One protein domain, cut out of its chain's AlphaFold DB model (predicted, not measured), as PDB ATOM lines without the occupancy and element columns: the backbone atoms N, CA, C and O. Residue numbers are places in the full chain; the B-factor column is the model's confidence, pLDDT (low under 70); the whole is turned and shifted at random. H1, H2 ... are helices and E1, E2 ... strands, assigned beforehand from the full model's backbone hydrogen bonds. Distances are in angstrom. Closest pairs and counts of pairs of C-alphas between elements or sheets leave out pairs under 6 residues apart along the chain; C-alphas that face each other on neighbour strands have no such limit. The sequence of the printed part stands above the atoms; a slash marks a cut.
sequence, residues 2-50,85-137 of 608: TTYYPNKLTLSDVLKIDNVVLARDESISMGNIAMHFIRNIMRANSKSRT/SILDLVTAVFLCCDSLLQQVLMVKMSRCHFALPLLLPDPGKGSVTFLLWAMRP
ATOM      1  N   THR A   2     -30.419  -4.427   9.173       73.62
ATOM      2  CA  THR A   2     -29.527  -3.409   8.567       73.62
ATOM      3  C   THR A   2     -30.207  -2.073   8.249       73.62
ATOM      4  O   THR A   2     -29.612  -1.025   8.452       73.62
ATOM      5  N   THR A   3     -31.476  -2.082   7.835       80.25
ATOM      6  CA  THR A   3     -32.279  -0.858   7.638       80.25
ATOM      7  C   THR A   3     -32.577  -0.112   8.946       80.25
ATOM      8  O   THR A   3     -32.826   1.092   8.932       80.25
ATOM      9  N   TYR A   4     -32.532  -0.834  10.071       81.25
ATOM     10  CA  TYR A   4     -32.882  -0.388  11.419       81.25
ATOM     11  C   TYR A   4     -31.653  -0.269  12.342       81.25
ATOM     12  O   TYR A   4     -31.752  -0.376  13.563       81.25
ATOM     13  N   TYR A   5     -30.463  -0.069  11.786       80.00
ATOM     14  CA  TYR A   5     -29.321   0.374  12.575       80.00
ATOM     15  C   TYR A   5     -28.590   1.468  11.788       80.00
ATOM     16  O   TYR A   5     -28.132   1.198  10.680       80.00
ATOM     17  N   PRO A   6     -28.502   2.713  12.296       69.44
ATOM     18  CA  PRO A   6     -28.926   3.169  13.625       69.44
ATOM     19  C   PRO A   6     -30.414   3.567  13.736       69.44
ATOM     20  O   PRO A   6     -30.862   3.873  14.842       69.44
ATOM     21  N   ASN A   7     -31.169   3.594  12.627       78.25
ATOM     22  CA  ASN A   7     -32.602   3.941  12.613       78.25
ATOM     23  C   ASN A   7     -33.402   2.971  13.481       78.25
ATOM     24  O   ASN A   7     -33.203   1.783  13.361       78.25
ATOM     25  N   LYS A   8     -34.325   3.404  14.334       88.12
ATOM     26  CA  LYS A   8     -34.936   2.476  15.298       88.12
ATOM     27  C   LYS A   8     -36.241   1.861  14.796       88.12
ATOM     28  O   LYS A   8     -37.092   2.572  14.277       88.12
ATOM     29  N   LEU A   9     -36.390   0.551  14.986       90.31
ATOM     30  CA  LEU A   9     -37.653  -0.174  14.861       90.31
ATOM     31  C   LEU A   9     -38.571   0.224  16.021       90.31
ATOM     32  O   LEU A   9     -38.157   0.166  17.183       90.31
ATOM     33  N   THR A  10     -39.801   0.617  15.707       88.19
ATOM     34  CA  THR A  10     -40.779   1.104  16.686       88.19
ATOM     35  C   THR A  10     -41.855   0.062  16.981       88.19
ATOM     36  O   THR A  10     -42.029  -0.916  16.254       88.19
ATOM     37  N   LEU A  11     -42.637   0.284  18.040       84.69
ATOM     38  CA  LEU A  11     -43.789  -0.565  18.349       84.69
ATOM     39  C   LEU A  11     -44.818  -0.597  17.203       84.69
ATOM     40  O   LEU A  11     -45.359  -1.660  16.907       84.69
ATOM     41  N   SER A  12     -45.056   0.537  16.540       81.81
ATOM     42  CA  SER A  12     -45.988   0.634  15.411       81.81
ATOM     43  C   SER A  12     -45.517  -0.135  14.179       81.81
ATOM     44  O   SER A  12     -46.353  -0.563  13.396       81.81
ATOM     45  N   ASP A  13     -44.210  -0.352  14.009       84.81
ATOM     46  CA  ASP A  13     -43.682  -1.183  12.918       84.81
ATOM     47  C   ASP A  13     -43.920  -2.678  13.164       84.81
ATOM     48  O   ASP A  13     -44.024  -3.461  12.223       84.81
ATOM     49  N   VAL A  14     -43.998  -3.084  14.436       84.12
ATOM     50  CA  VAL A  14     -44.176  -4.485  14.847       84.12
ATOM     51  C   VAL A  14     -45.655  -4.853  15.002       84.12
ATOM     52  O   VAL A  14     -46.031  -5.998  14.750       84.12
ATOM     53  N   LEU A  15     -46.501  -3.903  15.414       81.81
ATOM     54  CA  LEU A  15     -47.954  -4.073  15.536       81.81
ATOM     55  C   LEU A  15     -48.660  -3.822  14.196       81.81
ATOM     56  O   LEU A  15     -49.498  -2.928  14.078       81.81
ATOM     57  N   LYS A  16     -48.320  -4.632  13.195       82.19
ATOM     58  CA  LYS A  16     -48.941  -4.613  11.869       82.19
ATOM     59  C   LYS A  16     -49.329  -6.012  11.436       82.19
ATOM     60  O   LYS A  16     -48.687  -6.993  11.818       82.19
ATOM     61  N   ILE A  17     -50.370  -6.094  10.620       75.69
ATOM     62  CA  ILE A  17     -50.663  -7.302   9.860       75.69
ATOM     63  C   ILE A  17     -49.919  -7.172   8.536       75.69
ATOM     64  O   ILE A  17     -50.167  -6.250   7.767       75.69
ATOM     65  N   ASP A  18     -48.960  -8.060   8.303       70.94
ATOM     66  CA  ASP A  18     -48.159  -8.084   7.083       70.94
ATOM     67  C   ASP A  18     -48.207  -9.466   6.423       70.94
ATOM     68  O   ASP A  18     -48.680 -10.447   7.006       70.94
ATOM     69  N   ASN A  19     -47.698  -9.553   5.194       61.41
ATOM     70  CA  ASN A  19     -47.727 -10.792   4.414       61.41
ATOM     71  C   ASN A  19     -46.975 -11.942   5.098       61.41
ATOM     72  O   ASN A  19     -47.311 -13.099   4.874       61.41
ATOM     73  N   VAL A  20     -46.016 -11.646   5.980       61.03
ATOM     74  CA  VAL A  20     -45.284 -12.674   6.731       61.03
ATOM     75  C   VAL A  20     -46.142 -13.244   7.866       61.03
ATOM     76  O   VAL A  20     -46.010 -14.412   8.213       61.03
ATOM     77  N   VAL A  21     -47.047 -12.451   8.450       60.88
ATOM     78  CA  VAL A  21     -48.067 -12.954   9.388       60.88
ATOM     79  C   VAL A  21     -49.104 -13.826   8.670       60.88
ATOM     80  O   VAL A  21     -49.615 -14.773   9.272       60.88
ATOM     81  N   LEU A  22     -49.413 -13.518   7.408       56.69
ATOM     82  CA  LEU A  22     -50.378 -14.260   6.588       56.69
ATOM     83  C   LEU A  22     -49.796 -15.543   5.981       56.69
ATOM     84  O   LEU A  22     -50.527 -16.523   5.808       56.69
ATOM     85  N   ALA A  23     -48.494 -15.565   5.699       56.53
ATOM     86  CA  ALA A  23     -47.781 -16.746   5.238       56.53
ATOM     87  C   ALA A  23     -47.714 -17.788   6.366       56.53
ATOM     88  O   ALA A  23     -46.931 -17.682   7.306       56.53
ATOM     89  N   ARG A  24     -48.581 -18.803   6.284       48.00
ATOM     90  CA  ARG A  24     -48.729 -19.845   7.313       48.00
ATOM     91  C   ARG A  24     -47.480 -20.719   7.498       48.00
ATOM     92  O   ARG A  24     -47.344 -21.295   8.569       48.00
ATOM     93  N   ASP A  25     -46.585 -20.754   6.508       49.94
ATOM     94  CA  ASP A  25     -45.437 -21.667   6.422       49.94
ATOM     95  C   ASP A  25     -44.216 -21.011   5.734       49.94
ATOM     96  O   ASP A  25     -43.644 -21.562   4.796       49.94
ATOM     97  N   GLU A  26     -43.800 -19.808   6.142       53.56
ATOM     98  CA  GLU A  26     -42.468 -19.333   5.735       53.56
ATOM     99  C   GLU A  26     -41.387 -20.035   6.567       53.56
ATOM    100  O   GLU A  26     -41.285 -19.822   7.779       53.56
ATOM    101  N   SER A  27     -40.551 -20.839   5.903       62.16
ATOM    102  CA  SER A  27     -39.325 -21.387   6.490       62.16
ATOM    103  C   SER A  27     -38.477 -20.256   7.078       62.16
ATOM    104  O   SER A  27     -38.256 -19.223   6.429       62.16
ATOM    105  N   ILE A  28     -37.981 -20.441   8.303       68.44
ATOM    106  CA  ILE A  28     -37.110 -19.459   8.956       68.44
ATOM    107  C   ILE A  28     -35.823 -19.348   8.135       68.44
ATOM    108  O   ILE A  28     -35.132 -20.337   7.915       68.44
ATOM    109  N   SER A  29     -35.491 -18.135   7.699       72.62
ATOM    110  CA  SER A  29     -34.271 -17.824   6.956       72.62
ATOM    111  C   SER A  29     -33.459 -16.761   7.688       72.62
ATOM    112  O   SER A  29     -33.980 -15.990   8.497       72.62
ATOM    113  N   MET A  30     -32.174 -16.643   7.356       72.19
ATOM    114  CA  MET A  30     -31.316 -15.610   7.943       72.19
ATOM    115  C   MET A  30     -31.843 -14.180   7.700       72.19
ATOM    116  O   MET A  30     -31.635 -13.283   8.516       72.19
ATOM    117  N   GLY A  31     -32.579 -13.961   6.605       74.06
ATOM    118  CA  GLY A  31     -33.170 -12.662   6.276       74.06
ATOM    119  C   GLY A  31     -34.359 -12.267   7.162       74.06
ATOM    120  O   GLY A  31     -34.546 -11.076   7.420       74.06
ATOM    121  N   ASN A  32     -35.140 -13.236   7.658       76.75
ATOM    122  CA  ASN A  32     -36.369 -12.986   8.429       76.75
ATOM    123  C   ASN A  32     -36.275 -13.384   9.918       76.75
ATOM    124  O   ASN A  32     -37.158 -13.012  10.695       76.75
ATOM    125  N   ILE A  33     -35.187 -14.044  10.341       80.50
ATOM    126  CA  ILE A  33     -34.989 -14.586  11.698       80.50
ATOM    127  C   ILE A  33     -35.254 -13.575  12.822       80.50
ATOM    128  O   ILE A  33     -35.914 -13.896  13.808       80.50
ATOM    129  N   ALA A  34     -34.802 -12.327  12.672       84.25
ATOM    130  CA  ALA A  34     -34.988 -11.292  13.688       84.25
ATOM    131  C   ALA A  34     -36.453 -10.869  13.839       84.25
ATOM    132  O   ALA A  34     -36.945 -10.747  14.958       84.25
ATOM    133  N   MET A  35     -37.167 -10.692  12.723       83.75
ATOM    134  CA  MET A  35     -38.595 -10.368  12.761       83.75
ATOM    135  C   MET A  35     -39.417 -11.555  13.254       83.75
ATOM    136  O   MET A  35     -40.346 -11.369  14.036       83.75
ATOM    137  N   HIS A  36     -39.043 -12.777  12.869       79.94
ATOM    138  CA  HIS A  36     -39.645 -13.995  13.397       79.94
ATOM    139  C   HIS A  36     -39.481 -14.083  14.925       79.94
ATOM    140  O   HIS A  36     -40.459 -14.295  15.647       79.94
ATOM    141  N   PHE A  37     -38.271 -13.827  15.438       83.25
ATOM    142  CA  PHE A  37     -37.998 -13.776  16.874       83.25
ATOM    143  C   PHE A  37     -38.825 -12.696  17.584       83.25
ATOM    144  O   PHE A  37     -39.518 -13.005  18.553       83.25
ATOM    145  N   ILE A  38     -38.823 -11.456  17.077       87.31
ATOM    146  CA  ILE A  38     -39.615 -10.348  17.635       87.31
ATOM    147  C   ILE A  38     -41.097 -10.726  17.704       87.31
ATOM    148  O   ILE A  38     -41.707 -10.590  18.763       87.31
ATOM    149  N   ARG A  39     -41.680 -11.257  16.622       83.31
ATOM    150  CA  ARG A  39     -43.097 -11.654  16.588       83.31
ATOM    151  C   ARG A  39     -43.404 -12.757  17.599       83.31
ATOM    152  O   ARG A  39     -44.387 -12.650  18.330       83.31
ATOM    153  N   ASN A  40     -42.559 -13.780  17.703       80.81
ATOM    154  CA  ASN A  40     -42.756 -14.854  18.678       80.81
ATOM    155  C   ASN A  40     -42.676 -14.353  20.128       80.81
ATOM    156  O   ASN A  40     -43.508 -14.732  20.959       80.81
ATOM    157  N   ILE A  41     -41.739 -13.446  20.424       85.69
ATOM    158  CA  ILE A  41     -41.667 -12.779  21.727       85.69
ATOM    159  C   ILE A  41     -42.917 -11.932  21.967       85.69
ATOM    160  O   ILE A  41     -43.534 -12.066  23.019       85.69
ATOM    161  N   MET A  42     -43.354 -11.119  21.005       85.62
ATOM    162  CA  MET A  42     -44.560 -10.289  21.131       85.62
ATOM    163  C   MET A  42     -45.811 -11.119  21.447       85.62
ATOM    164  O   MET A  42     -46.620 -10.715  22.290       85.62
ATOM    165  N   ARG A  43     -45.915 -12.316  20.861       79.31
ATOM    166  CA  ARG A  43     -46.961 -13.315  21.133       79.31
ATOM    167  C   ARG A  43     -46.794 -14.062  22.461       79.31
ATOM    168  O   ARG A  43     -47.574 -14.953  22.759       79.31
ATOM    169  N   ALA A  44     -45.790 -13.727  23.268       78.00
ATOM    170  CA  ALA A  44     -45.450 -14.422  24.508       78.00
ATOM    171  C   ALA A  44     -45.265 -15.948  24.329       78.00
ATOM    172  O   ALA A  44     -45.610 -16.742  25.208       78.00
ATOM    173  N   ASN A  45     -44.700 -16.373  23.193       72.25
ATOM    174  CA  ASN A  45     -44.434 -17.780  22.919       72.25
ATOM    175  C   ASN A  45     -43.233 -18.275  23.751       72.25
ATOM    176  O   ASN A  45     -42.094 -17.836  23.561       72.25
ATOM    177  N   SER A  46     -43.459 -19.226  24.661       66.62
ATOM    178  CA  SER A  46     -42.412 -19.787  25.530       66.62
ATOM    179  C   SER A  46     -41.373 -20.635  24.783       66.62
ATOM    180  O   SER A  46     -40.265 -20.821  25.290       66.62
ATOM    181  N   LYS A  47     -41.685 -21.095  23.561       64.38
ATOM    182  CA  LYS A  47     -40.777 -21.862  22.689       64.38
ATOM    183  C   LYS A  47     -39.855 -20.992  21.827       64.38
ATOM    184  O   LYS A  47     -39.032 -21.533  21.105       64.38
ATOM    185  N   SER A  48     -39.905 -19.662  21.945       63.12
ATOM    186  CA  SER A  48     -39.081 -18.718  21.151       63.12
ATOM    187  C   SER A  48     -37.557 -18.832  21.361       63.12
ATOM    188  O   SER A  48     -36.803 -17.987  20.888       63.12
ATOM    189  N   ARG A  49     -37.097 -19.808  22.151       60.97
ATOM    190  CA  ARG A  49     -35.698 -20.006  22.564       60.97
ATOM    191  C   ARG A  49     -34.931 -20.940  21.637       60.97
ATOM    192  O   ARG A  49     -33.706 -20.903  21.634       60.97
ATOM    193  N   THR A  50     -35.649 -21.783  20.908       55.88
ATOM    194  CA  THR A  50     -35.112 -22.691  19.898       55.88
ATOM    195  C   THR A  50     -35.427 -22.080  18.545       55.88
ATOM    196  O   THR A  50     -36.598 -21.950  18.189       55.88
ATOM    197  N   SER A  85     -26.289 -17.477  17.181       73.12
ATOM    198  CA  SER A  85     -26.373 -17.397  18.637       73.12
ATOM    199  C   SER A  85     -27.598 -16.573  19.040       73.12
ATOM    200  O   SER A  85     -27.761 -15.425  18.630       73.12
ATOM    201  N   ILE A  86     -28.456 -17.137  19.893       73.38
ATOM    202  CA  ILE A  86     -29.638 -16.437  20.416       73.38
ATOM    203  C   ILE A  86     -29.266 -15.160  21.179       73.38
ATOM    204  O   ILE A  86     -30.030 -14.201  21.182       73.38
ATOM    205  N   LEU A  87     -28.089 -15.129  21.815       75.06
ATOM    206  CA  LEU A  87     -27.598 -13.941  22.508       75.06
ATOM    207  C   LEU A  87     -27.225 -12.847  21.510       75.06
ATOM    208  O   LEU A  87     -27.562 -11.688  21.738       75.06
ATOM    209  N   ASP A  88     -26.613 -13.215  20.384       80.06
ATOM    210  CA  ASP A  88     -26.265 -12.268  19.323       80.06
ATOM    211  C   ASP A  88     -27.532 -11.745  18.649       80.06
ATOM    212  O   ASP A  88     -27.645 -10.548  18.390       80.06
ATOM    213  N   LEU A  89     -28.532 -12.613  18.454       81.75
ATOM    214  CA  LEU A  89     -29.839 -12.214  17.947       81.75
ATOM    215  C   LEU A  89     -30.549 -11.244  18.897       81.75
ATOM    216  O   LEU A  89     -31.049 -10.216  18.447       81.75
ATOM    217  N   VAL A  90     -30.578 -11.539  20.202       84.12
ATOM    218  CA  VAL A  90     -31.170 -10.650  21.218       84.12
ATOM    219  C   VAL A  90     -30.440  -9.311  21.236       84.12
ATOM    220  O   VAL A  90     -31.094  -8.274  21.165       84.12
ATOM    221  N   THR A  91     -29.107  -9.310  21.259       85.31
ATOM    222  CA  THR A  91     -28.299  -8.083  21.207       85.31
ATOM    223  C   THR A  91     -28.601  -7.275  19.945       85.31
ATOM    224  O   THR A  91     -28.913  -6.088  20.037       85.31
ATOM    225  N   ALA A  92     -28.589  -7.906  18.769       87.75
ATOM    226  CA  ALA A  92     -28.862  -7.238  17.500       87.75
ATOM    227  C   ALA A  92     -30.283  -6.655  17.450       87.75
ATOM    228  O   ALA A  92     -30.471  -5.513  17.032       87.75
ATOM    229  N   VAL A  93     -31.283  -7.407  17.924       90.81
ATOM    230  CA  VAL A  93     -32.673  -6.942  18.023       90.81
ATOM    231  C   VAL A  93     -32.773  -5.736  18.953       90.81
ATOM    232  O   VAL A  93     -33.312  -4.708  18.544       90.81
ATOM    233  N   PHE A  94     -32.216  -5.805  20.164       91.56
ATOM    234  CA  PHE A  94     -32.275  -4.698  21.122       91.56
ATOM    235  C   PHE A  94     -31.533  -3.452  20.619       91.56
ATOM    236  O   PHE A  94     -32.043  -2.347  20.792       91.56
ATOM    237  N   LEU A  95     -30.398  -3.601  19.928       89.50
ATOM    238  CA  LEU A  95     -29.692  -2.480  19.292       89.50
ATOM    239  C   LEU A  95     -30.509  -1.816  18.173       89.50
ATOM    240  O   LEU A  95     -30.351  -0.615  17.944       89.50
ATOM    241  N   CYS A  96     -31.386  -2.559  17.497       91.75
ATOM    242  CA  CYS A  96     -32.231  -2.035  16.420       91.75
ATOM    243  C   CYS A  96     -33.580  -1.483  16.907       91.75
ATOM    244  O   CYS A  96     -34.227  -0.750  16.169       91.75
ATOM    245  N   CYS A  97     -34.025  -1.807  18.123       92.81
ATOM    246  CA  CYS A  97     -35.302  -1.335  18.670       92.81
ATOM    247  C   CYS A  97     -35.176   0.043  19.334       92.81
ATOM    248  O   CYS A  97     -34.139   0.368  19.923       92.81
ATOM    249  N   ASP A  98     -36.245   0.842  19.280       90.75
ATOM    250  CA  ASP A  98     -36.369   2.031  20.122       90.75
ATOM    251  C   ASP A  98     -36.617   1.647  21.591       90.75
ATOM    252  O   ASP A  98     -36.940   0.505  21.931       90.75
ATOM    253  N   SER A  99     -36.445   2.606  22.496       90.44
ATOM    254  CA  SER A  99     -36.556   2.355  23.935       90.44
ATOM    255  C   SER A  99     -37.967   1.937  24.376       90.44
ATOM    256  O   SER A  99     -38.111   1.288  25.413       90.44
ATOM    257  N   LEU A 100     -39.008   2.276  23.606       89.06
ATOM    258  CA  LEU A 100     -40.386   1.856  23.877       89.06
ATOM    259  C   LEU A 100     -40.605   0.392  23.483       89.06
ATOM    260  O   LEU A 100     -41.137  -0.384  24.271       89.06
ATOM    261  N   LEU A 101     -40.148  -0.030  22.306       91.31
ATOM    262  CA  LEU A 101     -40.219  -1.423  21.878       91.31
ATOM    263  C   LEU A 101     -39.341  -2.318  22.761       91.31
ATOM    264  O   LEU A 101     -39.779  -3.402  23.142       91.31
ATOM    265  N   GLN A 102     -38.157  -1.854  23.177       93.94
ATOM    266  CA  GLN A 102     -37.316  -2.564  24.152       93.94
ATOM    267  C   GLN A 102     -38.065  -2.853  25.462       93.94
ATOM    268  O   GLN A 102     -37.983  -3.967  25.979       93.94
ATOM    269  N   GLN A 103     -38.835  -1.887  25.977       92.75
ATOM    270  CA  GLN A 103     -39.689  -2.065  27.156       92.75
ATOM    271  C   GLN A 103     -40.719  -3.187  26.964       92.75
ATOM    272  O   GLN A 103     -40.880  -4.052  27.828       92.75
ATOM    273  N   VAL A 104     -41.389  -3.205  25.812       91.06
ATOM    274  CA  VAL A 104     -42.392  -4.227  25.482       91.06
ATOM    275  C   VAL A 104     -41.748  -5.604  25.354       91.06
ATOM    276  O   VAL A 104     -42.232  -6.567  25.956       91.06
ATOM    277  N   LEU A 105     -40.627  -5.698  24.632       92.50
ATOM    278  CA  LEU A 105     -39.866  -6.936  24.487       92.50
ATOM    279  C   LEU A 105     -39.402  -7.459  25.847       92.50
ATOM    280  O   LEU A 105     -39.571  -8.644  26.116       92.50
ATOM    281  N   MET A 106     -38.918  -6.594  26.743       92.88
ATOM    282  CA  MET A 106     -38.484  -6.984  28.088       92.88
ATOM    283  C   MET A 106     -39.626  -7.605  28.913       92.88
ATOM    284  O   MET A 106     -39.454  -8.657  29.534       92.88
ATOM    285  N   VAL A 107     -40.824  -7.006  28.879       90.75
ATOM    286  CA  VAL A 107     -42.020  -7.551  29.555       90.75
ATOM    287  C   VAL A 107     -42.409  -8.905  28.976       90.75
ATOM    288  O   VAL A 107     -42.702  -9.844  29.721       90.75
ATOM    289  N   LYS A 108     -42.427  -9.026  27.650       88.56
ATOM    290  CA  LYS A 108     -42.831 -10.258  26.967       88.56
ATOM    291  C   LYS A 108     -41.808 -11.379  27.171       88.56
ATOM    292  O   LYS A 108     -42.197 -12.490  27.519       88.56
ATOM    293  N   MET A 109     -40.513 -11.078  27.080       88.50
ATOM    294  CA  MET A 109     -39.421 -11.994  27.425       88.50
ATOM    295  C   MET A 109     -39.540 -12.489  28.872       88.50
ATOM    296  O   MET A 109     -39.421 -13.691  29.112       88.50
ATOM    297  N   SER A 110     -39.862 -11.601  29.819       87.88
ATOM    298  CA  SER A 110     -40.083 -11.967  31.227       87.88
ATOM    299  C   SER A 110     -41.250 -12.947  31.389       87.88
ATOM    300  O   SER A 110     -41.121 -13.964  32.076       87.88
ATOM    301  N   ARG A 111     -42.369 -12.712  30.685       82.88
ATOM    302  CA  ARG A 111     -43.525 -13.632  30.650       82.88
ATOM    303  C   ARG A 111     -43.177 -14.986  30.031       82.88
ATOM    304  O   ARG A 111     -43.672 -16.008  30.491       82.88
ATOM    305  N   CYS A 112     -42.285 -15.000  29.046       77.06
ATOM    306  CA  CYS A 112     -41.720 -16.214  28.462       77.06
ATOM    307  C   CYS A 112     -40.592 -16.832  29.306       77.06
ATOM    308  O   CYS A 112     -39.892 -17.721  28.819       77.06
ATOM    309  N   HIS A 113     -40.359 -16.358  30.535       75.56
ATOM    310  CA  HIS A 113     -39.302 -16.813  31.444       75.56
ATOM    311  C   HIS A 113     -37.870 -16.716  30.879       75.56
ATOM    312  O   HIS A 113     -37.001 -17.485  31.288       75.56
ATOM    313  N   PHE A 114     -37.611 -15.834  29.908       76.25
ATOM    314  CA  PHE A 114     -36.261 -15.623  29.374       76.25
ATOM    315  C   PHE A 114     -35.338 -14.997  30.423       76.25
ATOM    316  O   PHE A 114     -35.774 -14.199  31.256       76.25
ATOM    317  N   ALA A 115     -34.040 -15.285  30.314       75.75
ATOM    318  CA  ALA A 115     -33.023 -14.415  30.887       75.75
ATOM    319  C   ALA A 115     -33.120 -13.027  30.230       75.75
ATOM    320  O   ALA A 115     -33.053 -12.903  29.006       75.75
ATOM    321  N   LEU A 116     -33.318 -11.994  31.048       86.56
ATOM    322  CA  LEU A 116     -33.482 -10.623  30.576       86.56
ATOM    323  C   LEU A 116     -32.116  -9.956  30.371       86.56
ATOM    324  O   LEU A 116     -31.259 -10.075  31.254       86.56
ATOM    325  N   PRO A 117     -31.892  -9.251  29.248       85.12
ATOM    326  CA  PRO A 117     -30.649  -8.524  29.035       85.12
ATOM    327  C   PRO A 117     -30.541  -7.364  30.034       85.12
ATOM    328  O   PRO A 117     -31.334  -6.427  30.017       85.12
ATOM    329  N   LEU A 118     -29.546  -7.444  30.921       83.12
ATOM    330  CA  LEU A 118     -29.203  -6.371  31.863       83.12
ATOM    331  C   LEU A 118     -28.256  -5.346  31.226       83.12
ATOM    332  O   LEU A 118     -28.369  -4.146  31.466       83.12
ATOM    333  N   LEU A 119     -27.327  -5.852  30.414       83.50
ATOM    334  CA  LEU A 119     -26.297  -5.104  29.710       83.50
ATOM    335  C   LEU A 119     -26.448  -5.351  28.210       83.50
ATOM    336  O   LEU A 119     -26.587  -6.501  27.789       83.50
ATOM    337  N   LEU A 120     -26.387  -4.282  27.425       84.88
ATOM    338  CA  LEU A 120     -26.421  -4.301  25.972       84.88
ATOM    339  C   LEU A 120     -25.076  -3.798  25.436       84.88
ATOM    340  O   LEU A 120     -24.811  -2.598  25.521       84.88
ATOM    341  N   PRO A 121     -24.204  -4.680  24.926       82.12
ATOM    342  CA  PRO A 121     -22.989  -4.245  24.253       82.12
ATOM    343  C   PRO A 121     -23.324  -3.651  22.877       82.12
ATOM    344  O   PRO A 121     -24.140  -4.210  22.146       82.12
ATOM    345  N   ASP A 122     -22.661  -2.553  22.508       81.62
ATOM    346  CA  ASP A 122     -22.673  -1.983  21.156       81.62
ATOM    347  C   ASP A 122     -21.265  -2.116  20.545       81.62
ATOM    348  O   ASP A 122     -20.411  -1.244  20.753       81.62
ATOM    349  N   PRO A 123     -20.987  -3.201  19.793       73.25
ATOM    350  CA  PRO A 123     -19.681  -3.416  19.172       73.25
ATOM    351  C   PRO A 123     -19.259  -2.278  18.239       73.25
ATOM    352  O   PRO A 123     -18.066  -2.026  18.091       73.25
ATOM    353  N   GLY A 124     -20.220  -1.571  17.629       74.81
ATOM    354  CA  GLY A 124     -19.943  -0.454  16.728       74.81
ATOM    355  C   GLY A 124     -19.430   0.794  17.448       74.81
ATOM    356  O   GLY A 124     -18.729   1.602  16.843       74.81
ATOM    357  N   LYS A 125     -19.752   0.946  18.738       77.31
ATOM    358  CA  LYS A 125     -19.336   2.088  19.571       77.31
ATOM    359  C   LYS A 125     -18.300   1.732  20.633       77.31
ATOM    360  O   LYS A 125     -17.730   2.633  21.241       77.31
ATOM    361  N   GLY A 126     -18.077   0.441  20.885       74.56
ATOM    362  CA  GLY A 126     -17.231  -0.027  21.983       74.56
ATOM    363  C   GLY A 126     -17.794   0.315  23.367       74.56
ATOM    364  O   GLY A 126     -17.042   0.329  24.340       74.56
ATOM    365  N   SER A 127     -19.094   0.614  23.462       78.25
ATOM    366  CA  SER A 127     -19.775   0.937  24.714       78.25
ATOM    367  C   SER A 127     -20.691  -0.202  25.156       78.25
ATOM    368  O   SER A 127     -21.048  -1.102  24.391       78.25
ATOM    369  N   VAL A 128     -21.055  -0.176  26.434       81.56
ATOM    370  CA  VAL A 128     -22.061  -1.065  27.009       81.56
ATOM    371  C   VAL A 128     -23.116  -0.181  27.655       81.56
ATOM    372  O   VAL A 128     -22.777   0.759  28.377       81.56
ATOM    373  N   THR A 129     -24.384  -0.488  27.400       82.56
ATOM    374  CA  THR A 129     -25.530   0.212  27.977       82.56
ATOM    375  C   THR A 129     -26.240  -0.682  28.987       82.56
ATOM    376  O   THR A 129     -26.538  -1.842  28.722       82.56
ATOM    377  N   PHE A 130     -26.544  -0.145  30.157       85.12
ATOM    378  CA  PHE A 130     -27.352  -0.772  31.187       85.12
ATOM    379  C   PHE A 130     -28.831  -0.469  30.920       85.12
ATOM    380  O   PHE A 130     -29.221   0.697  30.854       85.12
ATOM    381  N   LEU A 131     -29.645  -1.516  30.755       87.25
ATOM    382  CA  LEU A 131     -31.021  -1.435  30.241       87.25
ATOM    383  C   LEU A 131     -32.086  -1.152  31.324       87.25
ATOM    384  O   LEU A 131     -33.104  -1.846  31.430       87.25
ATOM    385  N   LEU A 132     -31.843  -0.161  32.187       86.19
ATOM    386  CA  LEU A 132     -32.716   0.158  33.324       86.19
ATOM    387  C   LEU A 132     -34.103   0.648  32.886       86.19
ATOM    388  O   LEU A 132     -35.111   0.230  33.461       86.19
ATOM    389  N   TRP A 133     -34.165   1.506  31.866       87.25
ATOM    390  CA  TRP A 133     -35.406   2.010  31.287       87.25
ATOM    391  C   TRP A 133     -36.226   0.880  30.673       87.25
ATOM    392  O   TRP A 133     -37.423   0.780  30.963       87.25
ATOM    393  N   ALA A 134     -35.594  -0.003  29.895       91.62
ATOM    394  CA  ALA A 134     -36.264  -1.164  29.309       91.62
ATOM    395  C   ALA A 134     -36.839  -2.123  30.373       91.62
ATOM    396  O   ALA A 134     -37.880  -2.741  30.154       91.62
ATOM    397  N   MET A 135     -36.215  -2.216  31.554       89.94
ATOM    398  CA  MET A 135     -36.683  -3.051  32.671       89.94
ATOM    399  C   MET A 135     -37.806  -2.441  33.520       89.94
ATOM    400  O   MET A 135     -38.476  -3.182  34.242       89.94
ATOM    401  N   ARG A 136     -38.062  -1.127  33.447       88.38
ATOM    402  CA  ARG A 136     -39.102  -0.454  34.254       88.38
ATOM    403  C   ARG A 136     -40.488  -1.115  34.222       88.38
ATOM    404  O   ARG A 136     -41.052  -1.304  35.300       88.38
ATOM    405  N   PRO A 137     -41.049  -1.504  33.068       90.00
ATOM    406  CA  PRO A 137     -42.375  -2.118  33.033       90.00
ATOM    407  C   PRO A 137     -42.394  -3.580  33.510       90.00
ATOM    408  O   PRO A 137     -43.474  -4.149  33.678       90.00
TER     409      PRO A 137
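What this domain is: This is residues 2 to 50 and 85 to 137 of the 608 residues of the protein "VLIG-type G domain-containing protein" of Petromyzon marinus (UniProt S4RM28). Three helices, H3, H4 and H5, make the core, with their centres in a triangle: H4 and H5 run opposite ways, and H3 crosses both. A small hairpin of two strands, E1 and E2, is at one end of the long axis, next to H4 with E1, while the loop that holds short H2 reaches out at the other end; short H6 packs on H5. The printed part has 102 residues with six named helices and two named strands, in the order H1 H2 H3 H4 H5 E1 E2 H6. The sheet, E1 - E2, is antiparallel, and the class is mostly helix. The whole is compact, with a radius of gyration of the C-alphas of 13.3 A and spans of 39 by 28 by 26 A.

How they stand to each other: H1, residues 11 to 14, is close to but not clearly touching H5, residues 99 to 111; their closest C-alphas, of Leu 11 and Leu 101, are 5.1 A apart. H2, residues 19 to 22, is apart from each other named element. H3, residues 33 to 42, touches residues 104 to 109 of H5 alone, with the closest C-alphas, of Ile 41 and Lys 108, 5.9 A apart. Their lines stand at a steep tilt of 69 degrees, only just short of about perpendicular, and run the same way. H3 and H4, residues 86 to 96, only just touch, with 3 pairs of C-alphas within 8 A, the closest those of Ala 34 and Val 93, 6.6 A; they are about perpendicular at 84 degrees. H4 and H5 are close but not clearly touching, at a shallow tilt of 29 degrees, opposite ways; their closest C-alphas, of Phe 94 and Gln 102, are 6.3 A apart. E1, residues 119 to 122, has its closest C-alpha pair with H4 at Leu 120 and Thr 91, 6.4 A. E1 and E2, residues 127 to 130, form a hairpin, antiparallel at 154 degrees, with N 120 and O 129 at 2.8 A and N 122 and O 127 at 2.9 A, within hydrogen-bond range. H6, residues 132 to 135, touches H5, the closest C-alphas being those of Ala 134 and Gln 103, 4.1 A. In H3, H4 and H5 every O i to N i+4 pair is within hydrogen-bond range; H1, H2 and H6 are too short for such a pair.

Where its parts are: H1 begins at C-alpha 11, (-43.789, -0.565, 18.349). H3 is 14.1 A long, H4 15.2 A and H5 18.7 A; H1, H2 and H6 measure 5.3, 4.9 and 5.1 A. H5 begins at C-alpha 99, (-36.556, 2.355, 23.935). E1 is 9.8 A and E2 10.1 A long. H6 ends at C-alpha 135, (-36.683, -3.051, 32.671).

The domain as a whole: The two C-alphas farthest apart, of Arg 24 and Gly 126, are 40.0 A apart. Residues 51 to 84 are not printed, and C-alphas 50 and 85 are 10.3 A apart across this cut, which falls in the link from H3 to H4. Of the links that are printed whole, none is long. The mean pLDDT of the printed part is 79.7; residue 6, residues 19 to 28 and residues 46 to 50 are under 70.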